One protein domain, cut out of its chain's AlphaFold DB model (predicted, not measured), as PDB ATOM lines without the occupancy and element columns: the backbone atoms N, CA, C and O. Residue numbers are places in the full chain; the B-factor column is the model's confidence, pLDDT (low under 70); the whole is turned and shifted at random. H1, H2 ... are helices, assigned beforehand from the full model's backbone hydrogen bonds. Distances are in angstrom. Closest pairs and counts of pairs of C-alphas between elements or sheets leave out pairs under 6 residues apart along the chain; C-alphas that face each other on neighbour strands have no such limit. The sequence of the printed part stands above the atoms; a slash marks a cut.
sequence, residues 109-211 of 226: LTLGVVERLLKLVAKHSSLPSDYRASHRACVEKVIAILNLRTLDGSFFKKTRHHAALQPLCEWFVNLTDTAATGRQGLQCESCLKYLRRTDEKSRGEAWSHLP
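This is residues 109 to 211 of the 226 residues of an uncharacterized protein of Ganoderma sinense ZZ0214-1 (UniProt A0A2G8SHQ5). Look first for two long helices, H1 and H5, packed side by side and running opposite ways; the short H4, nearest the middle, packs on part of H5, and H2 folds back from the end of H1 and crosses H4 with few contacts. H3, a small helix farthest from the middle, touches no other helix. The printed part has 103 residues with five named helices, H1 to H5 in chain order, and no named strand; its class is all helix. It is compact, with a radius of gyration of the C-alphas of 13.7 A, and its C-alphas span 43 by 31 by 18 A.

Start with H1, residues 109 to 124, which touches H5, residues 189 to 208; their closest C-alphas, Arg 116 and Ser 202, are 6.3 A apart, and they run opposite ways at a shallow tilt of 29 degrees. With residues 121 to 124 alone, H1 only just touches H2, residues 134 to 148, in 3 pairs of C-alphas within 8 A; this is a helical hairpin at a steep tilt of 40 degrees, with His 124 and Val 139 closest at 6.4 A. Look next along H2, where residues 141 to 145 alone only just touch H4, residues 169 to 177, also in 3 pairs; the closest C-alphas, Ile 145 and Thr 176, are 6.3 A apart, and the helices are about perpendicular at 81 degrees. H4 and H5 form another helical hairpin at a steep tilt of 41 degrees; residues 192 to 199 of H5 alone touch H4, with the C-alphas of Cys 169 and Arg 196 closest at 5.6 A. H3, residues 153 to 158, is near H4 but apart from H5. The helix packing is mostly crossed. Check the backbone O and N atoms: in H1, H2, H3, H4 and H5 every O i to N i+4 pair is within hydrogen-bond range.

Find C-alpha 109 at (208.106, 147.915, 175.016); from there H1 runs 22.6 A to C-alpha 124. H2 follows, 21.1 A long, then H3, six residues, and H4, nine residues, which begins at C-alpha 169 at (210.289, 159.858, 162.999). H5 is the longest, 28.6 A, and ends at C-alpha 208 at (201.339, 143.113, 165.529).

The two C-alphas farthest apart are those of Gly 182 and Pro 211, at 43.9 A. The printed part has no cut. The link from H4 to H5, 11 residues, is long, and the link from H2 to H3 is tight. In the B-factor column the mean pLDDT of the printed part is 75.5; look for values under 70 at residues 125 to 136, 141 to 142, 144 to 154 and 175 to 187.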
ATOM      1  N   LEU A 109     208.477 146.680 175.716       94.81
ATOM      2  CA  LEU A 109     208.106 147.915 175.016       94.81
ATOM      3  C   LEU A 109     209.255 148.928 175.018       94.81
ATOM      4  O   LEU A 109     209.506 149.576 174.009       94.81
ATOM      5  N   THR A 110     209.968 149.059 176.139       91.56
ATOM      6  CA  THR A 110     211.139 149.942 176.252       91.56
ATOM      7  C   THR A 110     212.256 149.474 175.313       91.56
ATOM      8  O   THR A 110     212.799 150.278 174.557       91.56
ATOM      9  N   LEU A 111     212.553 148.170 175.291       92.00
ATOM     10  CA  LEU A 111     213.514 147.584 174.352       92.00
ATOM     11  C   LEU A 111     213.074 147.782 172.893       92.00
ATOM     12  O   LEU A 111     213.882 148.197 172.064       92.00
ATOM     13  N   GLY A 112     211.787 147.593 172.598       93.50
ATOM     14  CA  GLY A 112     211.214 147.798 171.269       93.50
ATOM     15  C   GLY A 112     211.336 149.241 170.775       93.50
ATOM     16  O   GLY A 112     211.627 149.466 169.601       93.50
ATOM     17  N   VAL A 113     211.194 150.242 171.655       91.44
ATOM     18  CA  VAL A 113     211.466 151.647 171.295       91.44
ATOM     19  C   VAL A 113     212.916 151.823 170.862       91.44
ATOM     20  O   VAL A 113     213.181 152.430 169.824       91.44
ATOM     21  N   VAL A 114     213.859 151.301 171.650       89.25
ATOM     22  CA  VAL A 114     215.292 151.415 171.353       89.25
ATOM     23  C   VAL A 114     215.615 150.730 170.027       89.25
ATOM     24  O   VAL A 114     216.295 151.321 169.190       89.25
ATOM     25  N   GLU A 115     215.072 149.539 169.784       91.38
ATOM     26  CA  GLU A 115     215.235 148.830 168.515       91.38
ATOM     27  C   GLU A 115     214.696 149.644 167.330       91.38
ATOM     28  O   GLU A 115     215.385 149.794 166.320       91.38
ATOM     29  N   ARG A 116     213.497 150.233 167.453       91.75
ATOM     30  CA  ARG A 116     212.911 151.099 166.416       91.75
ATOM     31  C   ARG A 116     213.785 152.320 166.129       91.75
ATOM     32  O   ARG A 116     214.009 152.648 164.965       91.75
ATOM     33  N   LEU A 117     214.340 152.960 167.159       86.88
ATOM     34  CA  LEU A 117     215.271 154.079 166.984       86.88
ATOM     35  C   LEU A 117     216.559 153.646 166.276       86.88
ATOM     36  O   LEU A 117     216.979 154.303 165.325       86.88
ATOM     37  N   LEU A 118     217.156 152.522 166.677       85.12
ATOM     38  CA  LEU A 118     218.346 151.978 166.018       85.12
ATOM     39  C   LEU A 118     218.068 151.608 164.554       85.12
ATOM     40  O   LEU A 118     218.905 151.879 163.692       85.12
ATOM     41  N   LYS A 119     216.879 151.069 164.245       87.12
ATOM     42  CA  LYS A 119     216.430 150.821 162.865       87.12
ATOM     43  C   LYS A 119     216.382 152.113 162.053       87.12
ATOM     44  O   LYS A 119     216.876 152.115 160.927       87.12
ATOM     45  N   LEU A 120     215.852 153.210 162.603       84.62
ATOM     46  CA  LEU A 120     215.834 154.509 161.918       84.62
ATOM     47  C   LEU A 120     217.247 155.014 161.617       84.62
ATOM     48  O   LEU A 120     217.516 155.415 160.486       84.62
ATOM     49  N   VAL A 121     218.167 154.914 162.580       79.31
ATOM     50  CA  VAL A 121     219.578 155.284 162.381       79.31
ATOM     51  C   VAL A 121     220.228 154.430 161.287       79.31
ATOM     52  O   VAL A 121     220.784 154.967 160.330       79.31
ATOM     53  N   ALA A 122     220.117 153.103 161.381       81.69
ATOM     54  CA  ALA A 122     220.753 152.175 160.446       81.69
ATOM     55  C   ALA A 122     220.187 152.286 159.017       81.69
ATOM     56  O   ALA A 122     220.927 152.226 158.028       81.69
ATOM     57  N   LYS A 123     218.867 152.462 158.885       77.88
ATOM     58  CA  LYS A 123     218.195 152.619 157.587       77.88
ATOM     59  C   LYS A 123     218.491 153.966 156.946       77.88
ATOM     60  O   LYS A 123     218.604 154.025 155.725       77.88
ATOM     61  N   HIS A 124     218.689 155.012 157.743       71.62
ATOM     62  CA  HIS A 124     219.170 156.288 157.228       71.62
ATOM     63  C   HIS A 124     220.544 156.141 156.560       71.62
ATOM     64  O   HIS A 124     220.751 156.632 155.458       71.62
ATOM     65  N   SER A 125     221.466 155.390 157.170       66.69
ATOM     66  CA  SER A 125     222.817 155.175 156.631       66.69
ATOM     67  C   SER A 125     222.883 154.310 155.360       66.69
ATOM     68  O   SER A 125     223.924 154.291 154.710       66.69
ATOM     69  N   SER A 126     221.810 153.595 154.998       66.56
ATOM     70  CA  SER A 126     221.780 152.590 153.912       66.56
ATOM     71  C   SER A 126     220.873 152.951 152.726       66.56
ATOM     72  O   SER A 126     220.560 152.110 151.885       66.56
ATOM     73  N   LEU A 127     220.443 154.205 152.645       64.19
ATOM     74  CA  LEU A 127     219.560 154.726 151.599       64.19
ATOM     75  C   LEU A 127     220.212 154.660 150.182       64.19
ATOM     76  O   LEU A 127     221.412 154.929 150.051       64.19
ATOM     77  N   PRO A 128     219.451 154.330 149.111       56.75
ATOM     78  CA  PRO A 128     219.974 154.134 147.749       56.75
ATOM     79  C   PRO A 128     220.691 155.352 147.134       56.75
ATOM     80  O   PRO A 128     220.348 156.507 147.386       56.75
ATOM     81  N   SER A 129     221.674 155.077 146.267       52.91
ATOM     82  CA  SER A 129     222.672 156.036 145.746       52.91
ATOM     83  C   SER A 129     222.160 157.116 144.781       52.91
ATOM     84  O   SER A 129     222.953 157.950 144.335       52.91
ATOM     85  N   ASP A 130     220.876 157.100 144.428       55.44
ATOM     86  CA  ASP A 130     220.327 157.921 143.339       55.44
ATOM     87  C   ASP A 130     220.172 159.405 143.738       55.44
ATOM     88  O   ASP A 130     219.966 160.270 142.892       55.44
ATOM     89  N   TYR A 131     220.386 159.728 145.020       54.53
ATOM     90  CA  TYR A 131     220.363 161.079 145.600       54.53
ATOM     91  C   TYR A 131     221.765 161.511 146.090       54.53
ATOM     92  O   TYR A 131     221.987 161.838 147.252       54.53
ATOM     93  N   ARG A 132     222.768 161.449 145.212       53.94
ATOM     94  CA  ARG A 132     224.179 161.197 145.579       53.94
ATOM     95  C   ARG A 132     224.955 162.298 146.342       53.94
ATOM     96  O   ARG A 132     225.991 161.982 146.916       53.94
ATOM     97  N   ALA A 133     224.482 163.547 146.418       55.00
ATOM     98  CA  ALA A 133     225.178 164.627 147.150       55.00
ATOM     99  C   ALA A 133     224.425 165.119 148.401       55.00
ATOM    100  O   ALA A 133     225.023 165.282 149.465       55.00
ATOM    101  N   SER A 134     223.105 165.305 148.308       61.72
ATOM    102  CA  SER A 134     222.273 165.727 149.444       61.72
ATOM    103  C   SER A 134     222.111 164.618 150.485       61.72
ATOM    104  O   SER A 134     222.065 164.910 151.678       61.72
ATOM    105  N   HIS A 135     222.099 163.350 150.062       68.00
ATOM    106  CA  HIS A 135     221.884 162.212 150.949       68.00
ATOM    107  C   HIS A 135     223.065 161.952 151.897       68.00
ATOM    108  O   HIS A 135     222.873 161.853 153.108       68.00
ATOM    109  N   ARG A 136     224.302 161.927 151.381       67.31
ATOM    110  CA  ARG A 136     225.507 161.735 152.209       67.31
ATOM    111  C   ARG A 136     225.631 162.816 153.286       67.31
ATOM    112  O   ARG A 136     225.891 162.500 154.443       67.31
ATOM    113  N   ALA A 137     225.345 164.067 152.924       70.00
ATOM    114  CA  ALA A 137     225.323 165.183 153.864       70.00
ATOM    115  C   ALA A 137     224.220 165.048 154.930       70.00
ATOM    116  O   ALA A 137     224.420 165.495 156.058       70.00
ATOM    117  N   CYS A 138     223.073 164.434 154.611       73.19
ATOM    118  CA  CYS A 138     222.052 164.107 155.611       73.19
ATOM    119  C   CYS A 138     222.579 163.046 156.588       73.19
ATOM    120  O   CYS A 138     222.484 163.227 157.799       73.19
ATOM    121  N   VAL A 139     223.161 161.952 156.082       71.75
ATOM    122  CA  VAL A 139     223.667 160.836 156.907       71.75
ATOM    123  C   VAL A 139     224.779 161.278 157.849       71.75
ATOM    124  O   VAL A 139     224.697 161.015 159.048       71.75
ATOM    125  N   GLU A 140     225.784 161.986 157.334       71.75
ATOM    126  CA  GLU A 140     226.912 162.481 158.132       71.75
ATOM    127  C   GLU A 140     226.435 163.404 159.263       71.75
ATOM    128  O   GLU A 140     226.925 163.307 160.388       71.75
ATOM    129  N   LYS A 141     225.417 164.237 159.010       68.75
ATOM    130  CA  LYS A 141     224.824 165.109 160.033       68.75
ATOM    131  C   LYS A 141     224.034 164.342 161.089       68.75
ATOM    132  O   LYS A 141     224.157 164.667 162.265       68.75
ATOM    133  N   VAL A 142     223.255 163.330 160.704       69.81
ATOM    134  CA  VAL A 142     222.528 162.484 161.668       69.81
ATOM    135  C   VAL A 142     223.505 161.760 162.592       69.81
ATOM    136  O   VAL A 142     223.337 161.808 163.808       69.81
ATOM    137  N   ILE A 143     224.567 161.166 162.039       71.25
ATOM    138  CA  ILE A 143     225.617 160.506 162.830       71.25
ATOM    139  C   ILE A 143     226.312 161.517 163.750       71.25
ATOM    140  O   ILE A 143     226.493 161.243 164.933       71.25
ATOM    141  N   ALA A 144     226.658 162.704 163.242       68.12
ATOM    142  CA  ALA A 144     227.267 163.753 164.056       68.12
ATOM    143  C   ALA A 144     226.365 164.165 165.231       68.12
ATOM    144  O   ALA A 144     226.857 164.329 166.338       68.12
ATOM    145  N   ILE A 145     225.052 164.279 165.031       63.84
ATOM    146  CA  ILE A 145     224.109 164.672 166.089       63.84
ATOM    147  C   ILE A 145     223.962 163.579 167.144       63.84
ATOM    148  O   ILE A 145     223.952 163.888 168.335       63.84
ATOM    149  N   LEU A 146     223.910 162.313 166.726       66.06
ATOM    150  CA  LEU A 146     223.908 161.177 167.649       66.06
ATOM    151  C   LEU A 146     225.207 161.098 168.459       66.06
ATOM    152  O   LEU A 146     225.162 160.770 169.638       66.06
ATOM    153  N   ASN A 147     226.347 161.450 167.854       65.88
ATOM    154  CA  ASN A 147     227.640 161.502 168.540       65.88
ATOM    155  C   ASN A 147     227.785 162.723 169.469       65.88
ATOM    156  O   ASN A 147     228.507 162.653 170.460       65.88
ATOM    157  N   LEU A 148     227.139 163.850 169.145       57.62
ATOM    158  CA  LEU A 148     227.240 165.111 169.896       57.62
ATOM    159  C   LEU A 148     226.265 165.200 171.073       57.62
ATOM    160  O   LEU A 148     226.486 165.988 171.993       57.62
ATOM    161  N   ARG A 149     225.171 164.438 171.053       58.22
ATOM    162  CA  ARG A 149     224.201 164.422 172.147       58.22
ATOM    163  C   ARG A 149     224.589 163.341 173.147       58.22
ATOM    164  O   ARG A 149     224.526 162.148 172.862       58.22
ATOM    165  N   THR A 150     224.935 163.770 174.357       54.06
ATOM    166  CA  THR A 150     224.838 162.912 175.536       54.06
ATOM    167  C   THR A 150     223.412 162.367 175.628       54.06
ATOM    168  O   THR A 150     222.458 163.071 175.298       54.06
ATOM    169  N   LEU A 151     223.270 161.109 176.056       62.78
ATOM    170  CA  LEU A 151     221.987 160.511 176.429       62.78
ATOM    171  C   LEU A 151     221.375 161.389 177.533       62.78
ATOM    172  O   LEU A 151     221.702 161.241 178.708       62.78
ATOM    173  N   ASP A 152     220.589 162.388 177.145       65.50
ATOM    174  CA  ASP A 152     220.035 163.393 178.041       65.50
ATOM    175  C   ASP A 152     218.612 163.016 178.473       65.50
ATOM    176  O   ASP A 152     218.036 162.006 178.055       65.50
ATOM    177  N   GLY A 153     218.009 163.832 179.340       64.94
ATOM    178  CA  GLY A 153     216.658 163.577 179.839       64.94
ATOM    179  C   GLY A 153     215.582 163.483 178.745       64.94
ATOM    180  O   GLY A 153     214.582 162.793 178.946       64.94
ATOM    181  N   SER A 154     215.775 164.128 177.587       68.81
ATOM    182  CA  SER A 154     214.848 164.062 176.448       68.81
ATOM    183  C   SER A 154     214.931 162.702 175.759       68.81
ATOM    184  O   SER A 154     213.898 162.063 175.532       68.81
ATOM    185  N   PHE A 155     216.155 162.210 175.526       71.75
ATOM    186  CA  PHE A 155     216.393 160.856 175.027       71.75
ATOM    187  C   PHE A 155     215.774 159.809 175.961       71.75
ATOM    188  O   PHE A 155     214.960 158.997 175.524       71.75
ATOM    189  N   PHE A 156     216.051 159.891 177.267       71.38
ATOM    190  CA  PHE A 156     215.489 158.962 178.256       71.38
ATOM    191  C   PHE A 156     213.971 159.028 178.390       71.38
ATOM    192  O   PHE A 156     213.357 158.051 178.813       71.38
ATOM    193  N   LYS A 157     213.337 160.167 178.093       74.25
ATOM    194  CA  LYS A 157     211.875 160.258 178.070       74.25
ATOM    195  C   LYS A 157     211.323 159.484 176.878       74.25
ATOM    196  O   LYS A 157     210.361 158.743 177.037       74.25
ATOM    197  N   LYS A 158     211.952 159.625 175.714       77.38
ATOM    198  CA  LYS A 158     211.486 159.049 174.450       77.38
ATOM    199  C   LYS A 158     211.896 157.604 174.215       77.38
ATOM    200  O   LYS A 158     211.363 157.011 173.293       77.38
ATOM    201  N   THR A 159     212.740 157.026 175.067       79.06
ATOM    202  CA  THR A 159     213.038 155.585 175.090       79.06
ATOM    203  C   THR A 159     212.159 154.774 176.042       79.06
ATOM    204  O   THR A 159     212.326 153.564 176.134       79.06
ATOM    205  N   ARG A 160     211.206 155.389 176.754       84.12
ATOM    206  CA  ARG A 160     210.300 154.659 177.662       84.12
ATOM    207  C   ARG A 160     209.178 153.957 176.897       84.12
ATOM    208  O   ARG A 160     208.736 154.443 175.863       84.12
ATOM    209  N   HIS A 161     208.617 152.908 177.499       84.00
ATOM    210  CA  HIS A 161     207.437 152.166 177.020       84.00
ATOM    211  C   HIS A 161     206.275 153.016 176.471       84.00
ATOM    212  O   HIS A 161     205.647 152.591 175.509       84.00
ATOM    213  N   HIS A 162     205.993 154.213 177.005       82.50
ATOM    214  CA  HIS A 162     204.917 155.070 176.471       82.50
ATOM    215  C   HIS A 162     205.167 155.540 175.025       82.50
ATOM    216  O   HIS A 162     204.243 155.910 174.312       82.50
ATOM    217  N   ALA A 163     206.423 155.554 174.576       86.81
ATOM    218  CA  ALA A 163     206.785 155.927 173.215       86.81
ATOM    219  C   ALA A 163     206.748 154.729 172.243       86.81
ATOM    220  O   ALA A 163     206.908 154.917 171.037       86.81
ATOM    221  N   ALA A 164     206.511 153.506 172.739       90.44
ATOM    222  CA  ALA A 164     206.637 152.260 171.974       90.44
ATOM    223  C   ALA A 164     205.721 152.158 170.764       90.44
ATOM    224  O   ALA A 164     206.075 151.470 169.810       90.44
ATOM    225  N   LEU A 165     204.604 152.881 170.766       92.19
ATOM    226  CA  LEU A 165     203.664 152.936 169.650       92.19
ATOM    227  C   LEU A 165     203.433 154.363 169.137       92.19
ATOM    228  O   LEU A 165     202.590 154.577 168.271       92.19
ATOM    229  N   GLN A 166     204.211 155.341 169.614       91.31
ATOM    230  CA  GLN A 166     204.196 156.696 169.065       91.31
ATOM    231  C   GLN A 166     204.992 156.753 167.749       91.31
ATOM    232  O   GLN A 166     205.967 156.004 167.589       91.31
ATOM    233  N   PRO A 167     204.631 157.654 166.818       91.56
ATOM    234  CA  PRO A 167     205.507 158.037 165.718       91.56
ATOM    235  C   PRO A 167     206.815 158.618 166.275       91.56
ATOM    236  O   PRO A 167     206.809 159.618 167.001       91.56
ATOM    237  N   LEU A 168     207.940 157.977 165.967       88.44
ATOM    238  CA  LEU A 168     209.271 158.387 166.415       88.44
ATOM    239  C   LEU A 168     209.995 159.231 165.367       88.44
ATOM    240  O   LEU A 168     210.882 159.994 165.743       88.44
ATOM    241  N   CYS A 169     209.610 159.152 164.086       86.25
ATOM    242  CA  CYS A 169     210.289 159.858 162.999       86.25
ATOM    243  C   CYS A 169     210.339 161.372 163.234       86.25
ATOM    244  O   CYS A 169     211.414 161.955 163.176       86.25
ATOM    245  N   GLU A 170     209.215 162.018 163.546       82.88
ATOM    246  CA  GLU A 170     209.185 163.476 163.747       82.88
ATOM    247  C   GLU A 170     210.052 163.910 164.931       82.88
ATOM    248  O   GLU A 170     210.778 164.898 164.857       82.88
ATOM    249  N   TRP A 171     210.044 163.143 166.023       81.69
ATOM    250  CA  TRP A 171     210.943 163.410 167.142       81.69
ATOM    251  C   TRP A 171     212.409 163.210 166.748       81.69
ATOM    252  O   TRP A 171     213.238 164.061 167.053       81.69
ATOM    253  N   PHE A 172     212.721 162.127 166.036       77.56
ATOM    254  CA  PHE A 172     214.065 161.823 165.552       77.56
ATOM    255  C   PHE A 172     214.597 162.921 164.620       77.56
ATOM    256  O   PHE A 172     215.747 163.331 164.735       77.56
ATOM    257  N   VAL A 173     213.752 163.459 163.741       73.94
ATOM    258  CA  VAL A 173     214.096 164.567 162.839       73.94
ATOM    259  C   VAL A 173     214.240 165.876 163.620       73.94
ATOM    260  O   VAL A 173     215.210 166.600 163.422       73.94
ATOM    261  N   ASN A 174     213.358 166.169 164.575       71.56
ATOM    262  CA  ASN A 174     213.445 167.390 165.388       71.56
ATOM    263  C   ASN A 174     214.621 167.380 166.378       71.56
ATOM    264  O   ASN A 174     215.186 168.433 166.686       71.56
ATOM    265  N   LEU A 175     215.047 166.200 166.842       63.88
ATOM    266  CA  LEU A 175     216.331 166.036 167.527       63.88
ATOM    267  C   LEU A 175     217.490 166.478 166.637       63.88
ATOM    268  O   LEU A 175     218.472 167.025 167.139       63.88
ATOM    269  N   THR A 176     217.370 166.250 165.327       55.78
ATOM    270  CA  THR A 176     218.362 166.729 164.371       55.78
ATOM    271  C   THR A 176     218.247 168.236 164.112       55.78
ATOM    272  O   THR A 176     219.262 168.861 163.832       55.78
ATOM    273  N   ASP A 177     217.064 168.838 164.292       52.94
ATOM    274  CA  ASP A 177     216.746 170.244 163.952       52.94
ATOM    275  C   ASP A 177     216.996 171.271 165.069       52.94
ATOM    276  O   ASP A 177     217.218 172.456 164.815       52.94
ATOM    277  N   THR A 178     217.031 170.855 166.337       46.88
ATOM    278  CA  THR A 178     217.038 171.815 167.452       46.88
ATOM    279  C   THR A 178     218.435 172.314 167.888       46.88
ATOM    280  O   THR A 178     219.224 171.626 168.539       46.88
ATOM    281  N   ALA A 179     218.660 173.605 167.600       44.28
ATOM    282  CA  ALA A 179     219.363 174.637 168.390       44.28
ATOM    283  C   ALA A 179     220.896 174.825 168.328       44.28
ATOM    284  O   ALA A 179     221.363 175.834 168.848       44.28
ATOM    285  N   ALA A 180     221.697 173.974 167.676       44.44
ATOM    286  CA  ALA A 180     223.154 174.219 167.596       44.44
ATOM    287  C   ALA A 180     223.625 174.922 166.304       44.44
ATOM    288  O   ALA A 180     224.722 175.472 166.279       44.44
ATOM    289  N   THR A 181     222.839 174.900 165.219       48.22
ATOM    290  CA  THR A 181     223.365 175.226 163.874       48.22
ATOM    291  C   THR A 181     222.609 176.308 163.102       48.22
ATOM    292  O   THR A 181     223.105 176.738 162.062       48.22
ATOM    293  N   GLY A 182     221.444 176.771 163.573       44.41
ATOM    294  CA  GLY A 182     220.705 177.883 162.951       44.41
ATOM    295  C   GLY A 182     220.269 177.657 161.493       44.41
ATOM    296  O   GLY A 182     220.049 178.630 160.776       44.41
ATOM    297  N   ARG A 183     220.168 176.405 161.020       46.34
ATOM    298  CA  ARG A 183     219.744 176.077 159.645       46.34
ATOM    299  C   ARG A 183     218.413 175.334 159.643       46.34
ATOM    300  O   ARG A 183     218.266 174.375 160.383       46.34
ATOM    301  N   GLN A 184     217.501 175.753 158.765       46.81
ATOM    302  CA  GLN A 184     216.243 175.063 158.466       46.81
ATOM    303  C   GLN A 184     216.507 173.669 157.867       46.81
ATOM    304  O   GLN A 184     217.215 173.569 156.864       46.81
ATOM    305  N   GLY A 185     215.906 172.626 158.454       54.03
ATOM    306  CA  GLY A 185     215.605 171.337 157.817       54.03
ATOM    307  C   GLY A 185     216.824 170.485 157.451       54.03
ATOM    308  O   GLY A 185     217.380 170.593 156.359       54.03
ATOM    309  N   LEU A 186     217.234 169.577 158.341       57.69
ATOM    310  CA  LEU A 186     218.453 168.772 158.150       57.69
ATOM    311  C   LEU A 186     218.340 167.612 157.163       57.69
ATOM    312  O   LEU A 186     219.349 166.959 156.889       57.69
ATOM    313  N   GLN A 187     217.153 167.348 156.634       65.50
ATOM    314  CA  GLN A 187     216.910 166.205 155.770       65.50
ATOM    315  C   GLN A 187     216.231 166.660 154.491       65.50
ATOM    316  O   GLN A 187     215.283 167.444 154.522       65.50
ATOM    317  N   CYS A 188     216.703 166.151 153.353       76.12
ATOM    318  CA  CYS A 188     215.955 166.316 152.118       76.12
ATOM    319  C   CYS A 188     214.613 165.571 152.211       76.12
ATOM    320  O   CYS A 188     214.462 164.599 152.958       76.12
ATOM    321  N   GLU A 189     213.640 166.012 151.417       79.50
ATOM    322  CA  GLU A 189     212.285 165.454 151.415       79.50
ATOM    323  C   GLU A 189     212.268 163.932 151.182       79.50
ATOM    324  O   GLU A 189     211.472 163.216 151.789       79.50
ATOM    325  N   SER A 190     213.186 163.412 150.359       79.94
ATOM    326  CA  SER A 190     213.297 161.974 150.101       79.94
ATOM    327  C   SER A 190     213.752 161.182 151.331       79.94
ATOM    328  O   SER A 190     213.144 160.151 151.631       79.94
ATOM    329  N   CYS A 191     214.745 161.669 152.087       78.25
ATOM    330  CA  CYS A 191     215.160 161.057 153.354       78.25
ATOM    331  C   CYS A 191     214.019 161.055 154.367       78.25
ATOM    332  O   CYS A 191     213.730 160.020 154.966       78.25
ATOM    333  N   LEU A 192     213.331 162.189 154.511       81.31
ATOM    334  CA  LEU A 192     212.228 162.330 155.453       81.31
ATOM    335  C   LEU A 192     211.074 161.374 155.115       81.31
ATOM    336  O   LEU A 192     210.566 160.668 155.983       81.31
ATOM    337  N   LYS A 193     210.697 161.286 153.834       85.19
ATOM    338  CA  LYS A 193     209.665 160.353 153.357       85.19
ATOM    339  C   LYS A 193     210.050 158.893 153.601       85.19
ATOM    340  O   LYS A 193     209.194 158.089 153.963       85.19
ATOM    341  N   TYR A 194     211.319 158.542 153.406       84.62
ATOM    342  CA  TYR A 194     211.810 157.189 153.657       84.62
ATOM    343  C   TYR A 194     211.848 156.842 155.152       84.62
ATOM    344  O   TYR A 194     211.417 155.753 155.538       84.62
ATOM    345  N   LEU A 195     212.306 157.764 156.002       84.88
ATOM    346  CA  LEU A 195     212.312 157.576 157.453       84.88
ATOM    347  C   LEU A 195     210.899 157.444 158.019       84.88
ATOM    348  O   LEU A 195     210.669 156.537 158.811       84.88
ATOM    349  N   ARG A 196     209.942 158.267 157.565       89.69
ATOM    350  CA  ARG A 196     208.530 158.146 157.969       89.69
ATOM    351  C   ARG A 196     207.968 156.768 157.647       89.69
ATOM    352  O   ARG A 196     207.447 156.108 158.534       89.69
ATOM    353  N   ARG A 197     208.168 156.291 156.415       90.81
ATOM    354  CA  ARG A 197     207.742 154.941 156.000       90.81
ATOM    355  C   ARG A 197     208.395 153.843 156.836       90.81
ATOM    356  O   ARG A 197     207.744 152.866 157.190       90.81
ATOM    357  N   THR A 198     209.682 153.998 157.144       90.31
ATOM    358  CA  THR A 198     210.422 153.043 157.981       90.31
ATOM    359  C   THR A 198     209.858 153.012 159.401       90.31
ATOM    360  O   THR A 198     209.645 151.935 159.954       90.31
ATOM    361  N   ASP A 199     209.584 154.182 159.979       92.94
ATOM    362  CA  ASP A 199     208.992 154.307 161.307       92.94
ATOM    363  C   ASP A 199     207.581 153.710 161.351       92.94
ATOM    364  O   ASP A 199     207.313 152.854 162.191       92.94
ATOM    365  N   GLU A 200     206.714 154.091 160.409       94.19
ATOM    366  CA  GLU A 200     205.347 153.576 160.265       94.19
ATOM    367  C   GLU A 200     205.324 152.050 160.156       94.19
ATOM    368  O   GLU A 200     204.587 151.399 160.900       94.19
ATOM    369  N   LYS A 201     206.183 151.471 159.307       94.00
ATOM    370  CA  LYS A 201     206.317 150.016 159.185       94.00
ATOM    371  C   LYS A 201     206.763 149.382 160.502       94.00
ATOM    372  O   LYS A 201     206.096 148.480 161.000       94.00
ATOM    373  N   SER A 202     207.831 149.897 161.113       94.00
ATOM    374  CA  SER A 202     208.356 149.368 162.382       94.00
ATOM    375  C   SER A 202     207.349 149.459 163.535       94.00
ATOM    376  O   SER A 202     207.333 148.621 164.434       94.00
ATOM    377  N   ARG A 203     206.491 150.481 163.516       95.00
ATOM    378  CA  ARG A 203     205.422 150.696 164.489       95.00
ATOM    379  C   ARG A 203     204.250 149.746 164.255       95.00
ATOM    380  O   ARG A 203     203.705 149.226 165.223       95.00
ATOM    381  N   GLY A 204     203.897 149.489 162.995       95.44
ATOM    382  CA  GLY A 204     202.940 148.449 162.618       95.44
ATOM    383  C   GLY A 204     203.405 147.056 163.050       95.44
ATOM    384  O   GLY A 204     202.633 146.323 163.660       95.44
ATOM    385  N   GLU A 205     204.681 146.731 162.826       95.06
ATOM    386  CA  GLU A 205     205.318 145.508 163.335       95.06
ATOM    387  C   GLU A 205     205.266 145.450 164.871       95.06
ATOM    388  O   GLU A 205     204.879 144.436 165.443       95.06
ATOM    389  N   ALA A 206     205.604 146.533 165.578       95.38
ATOM    390  CA  ALA A 206     205.516 146.555 167.040       95.38
ATOM    391  C   ALA A 206     204.081 146.300 167.541       95.38
ATOM    392  O   ALA A 206     203.882 145.589 168.525       95.38
ATOM    393  N   TRP A 207     203.073 146.836 166.845       96.50
ATOM    394  CA  TRP A 207     201.667 146.593 167.163       96.50
ATOM    395  C   TRP A 207     201.239 145.141 166.904       96.50
ATOM    396  O   TRP A 207     200.507 144.562 167.709       96.50
ATOM    397  N   SER A 208     201.691 144.512 165.815       95.88
ATOM    398  CA  SER A 208     201.339 143.113 165.529       95.88
ATOM    399  C   SER A 208     201.916 142.139 166.559       95.88
ATOM    400  O   SER A 208     201.275 141.146 166.880       95.88
ATOM    401  N   HIS A 209     203.081 142.452 167.136       95.56
ATOM    402  CA  HIS A 209     203.706 141.660 168.206       95.56
ATOM    403  C   HIS A 209     203.271 142.107 169.619       95.56
ATOM    404  O   HIS A 209     203.823 141.658 170.628       95.56
ATOM    405  N   LEU A 210     202.269 142.991 169.737       96.19
ATOM    406  CA  LEU A 210     201.785 143.475 171.031       96.19
ATOM    407  C   LEU A 210     201.264 142.350 171.953       96.19
ATOM    408  O   LEU A 210     201.563 142.397 173.144       96.19
ATOM    409  N   PRO A 211     200.541 141.312 171.479       97.06
ATOM    410  CA  PRO A 211     200.150 140.194 172.339       97.06
ATOM    411  C   PRO A 211     201.361 139.464 172.927       97.06
ATOM    412  O   PRO A 211     201.413 139.212 174.130       97.06
TER     413      PRO A 211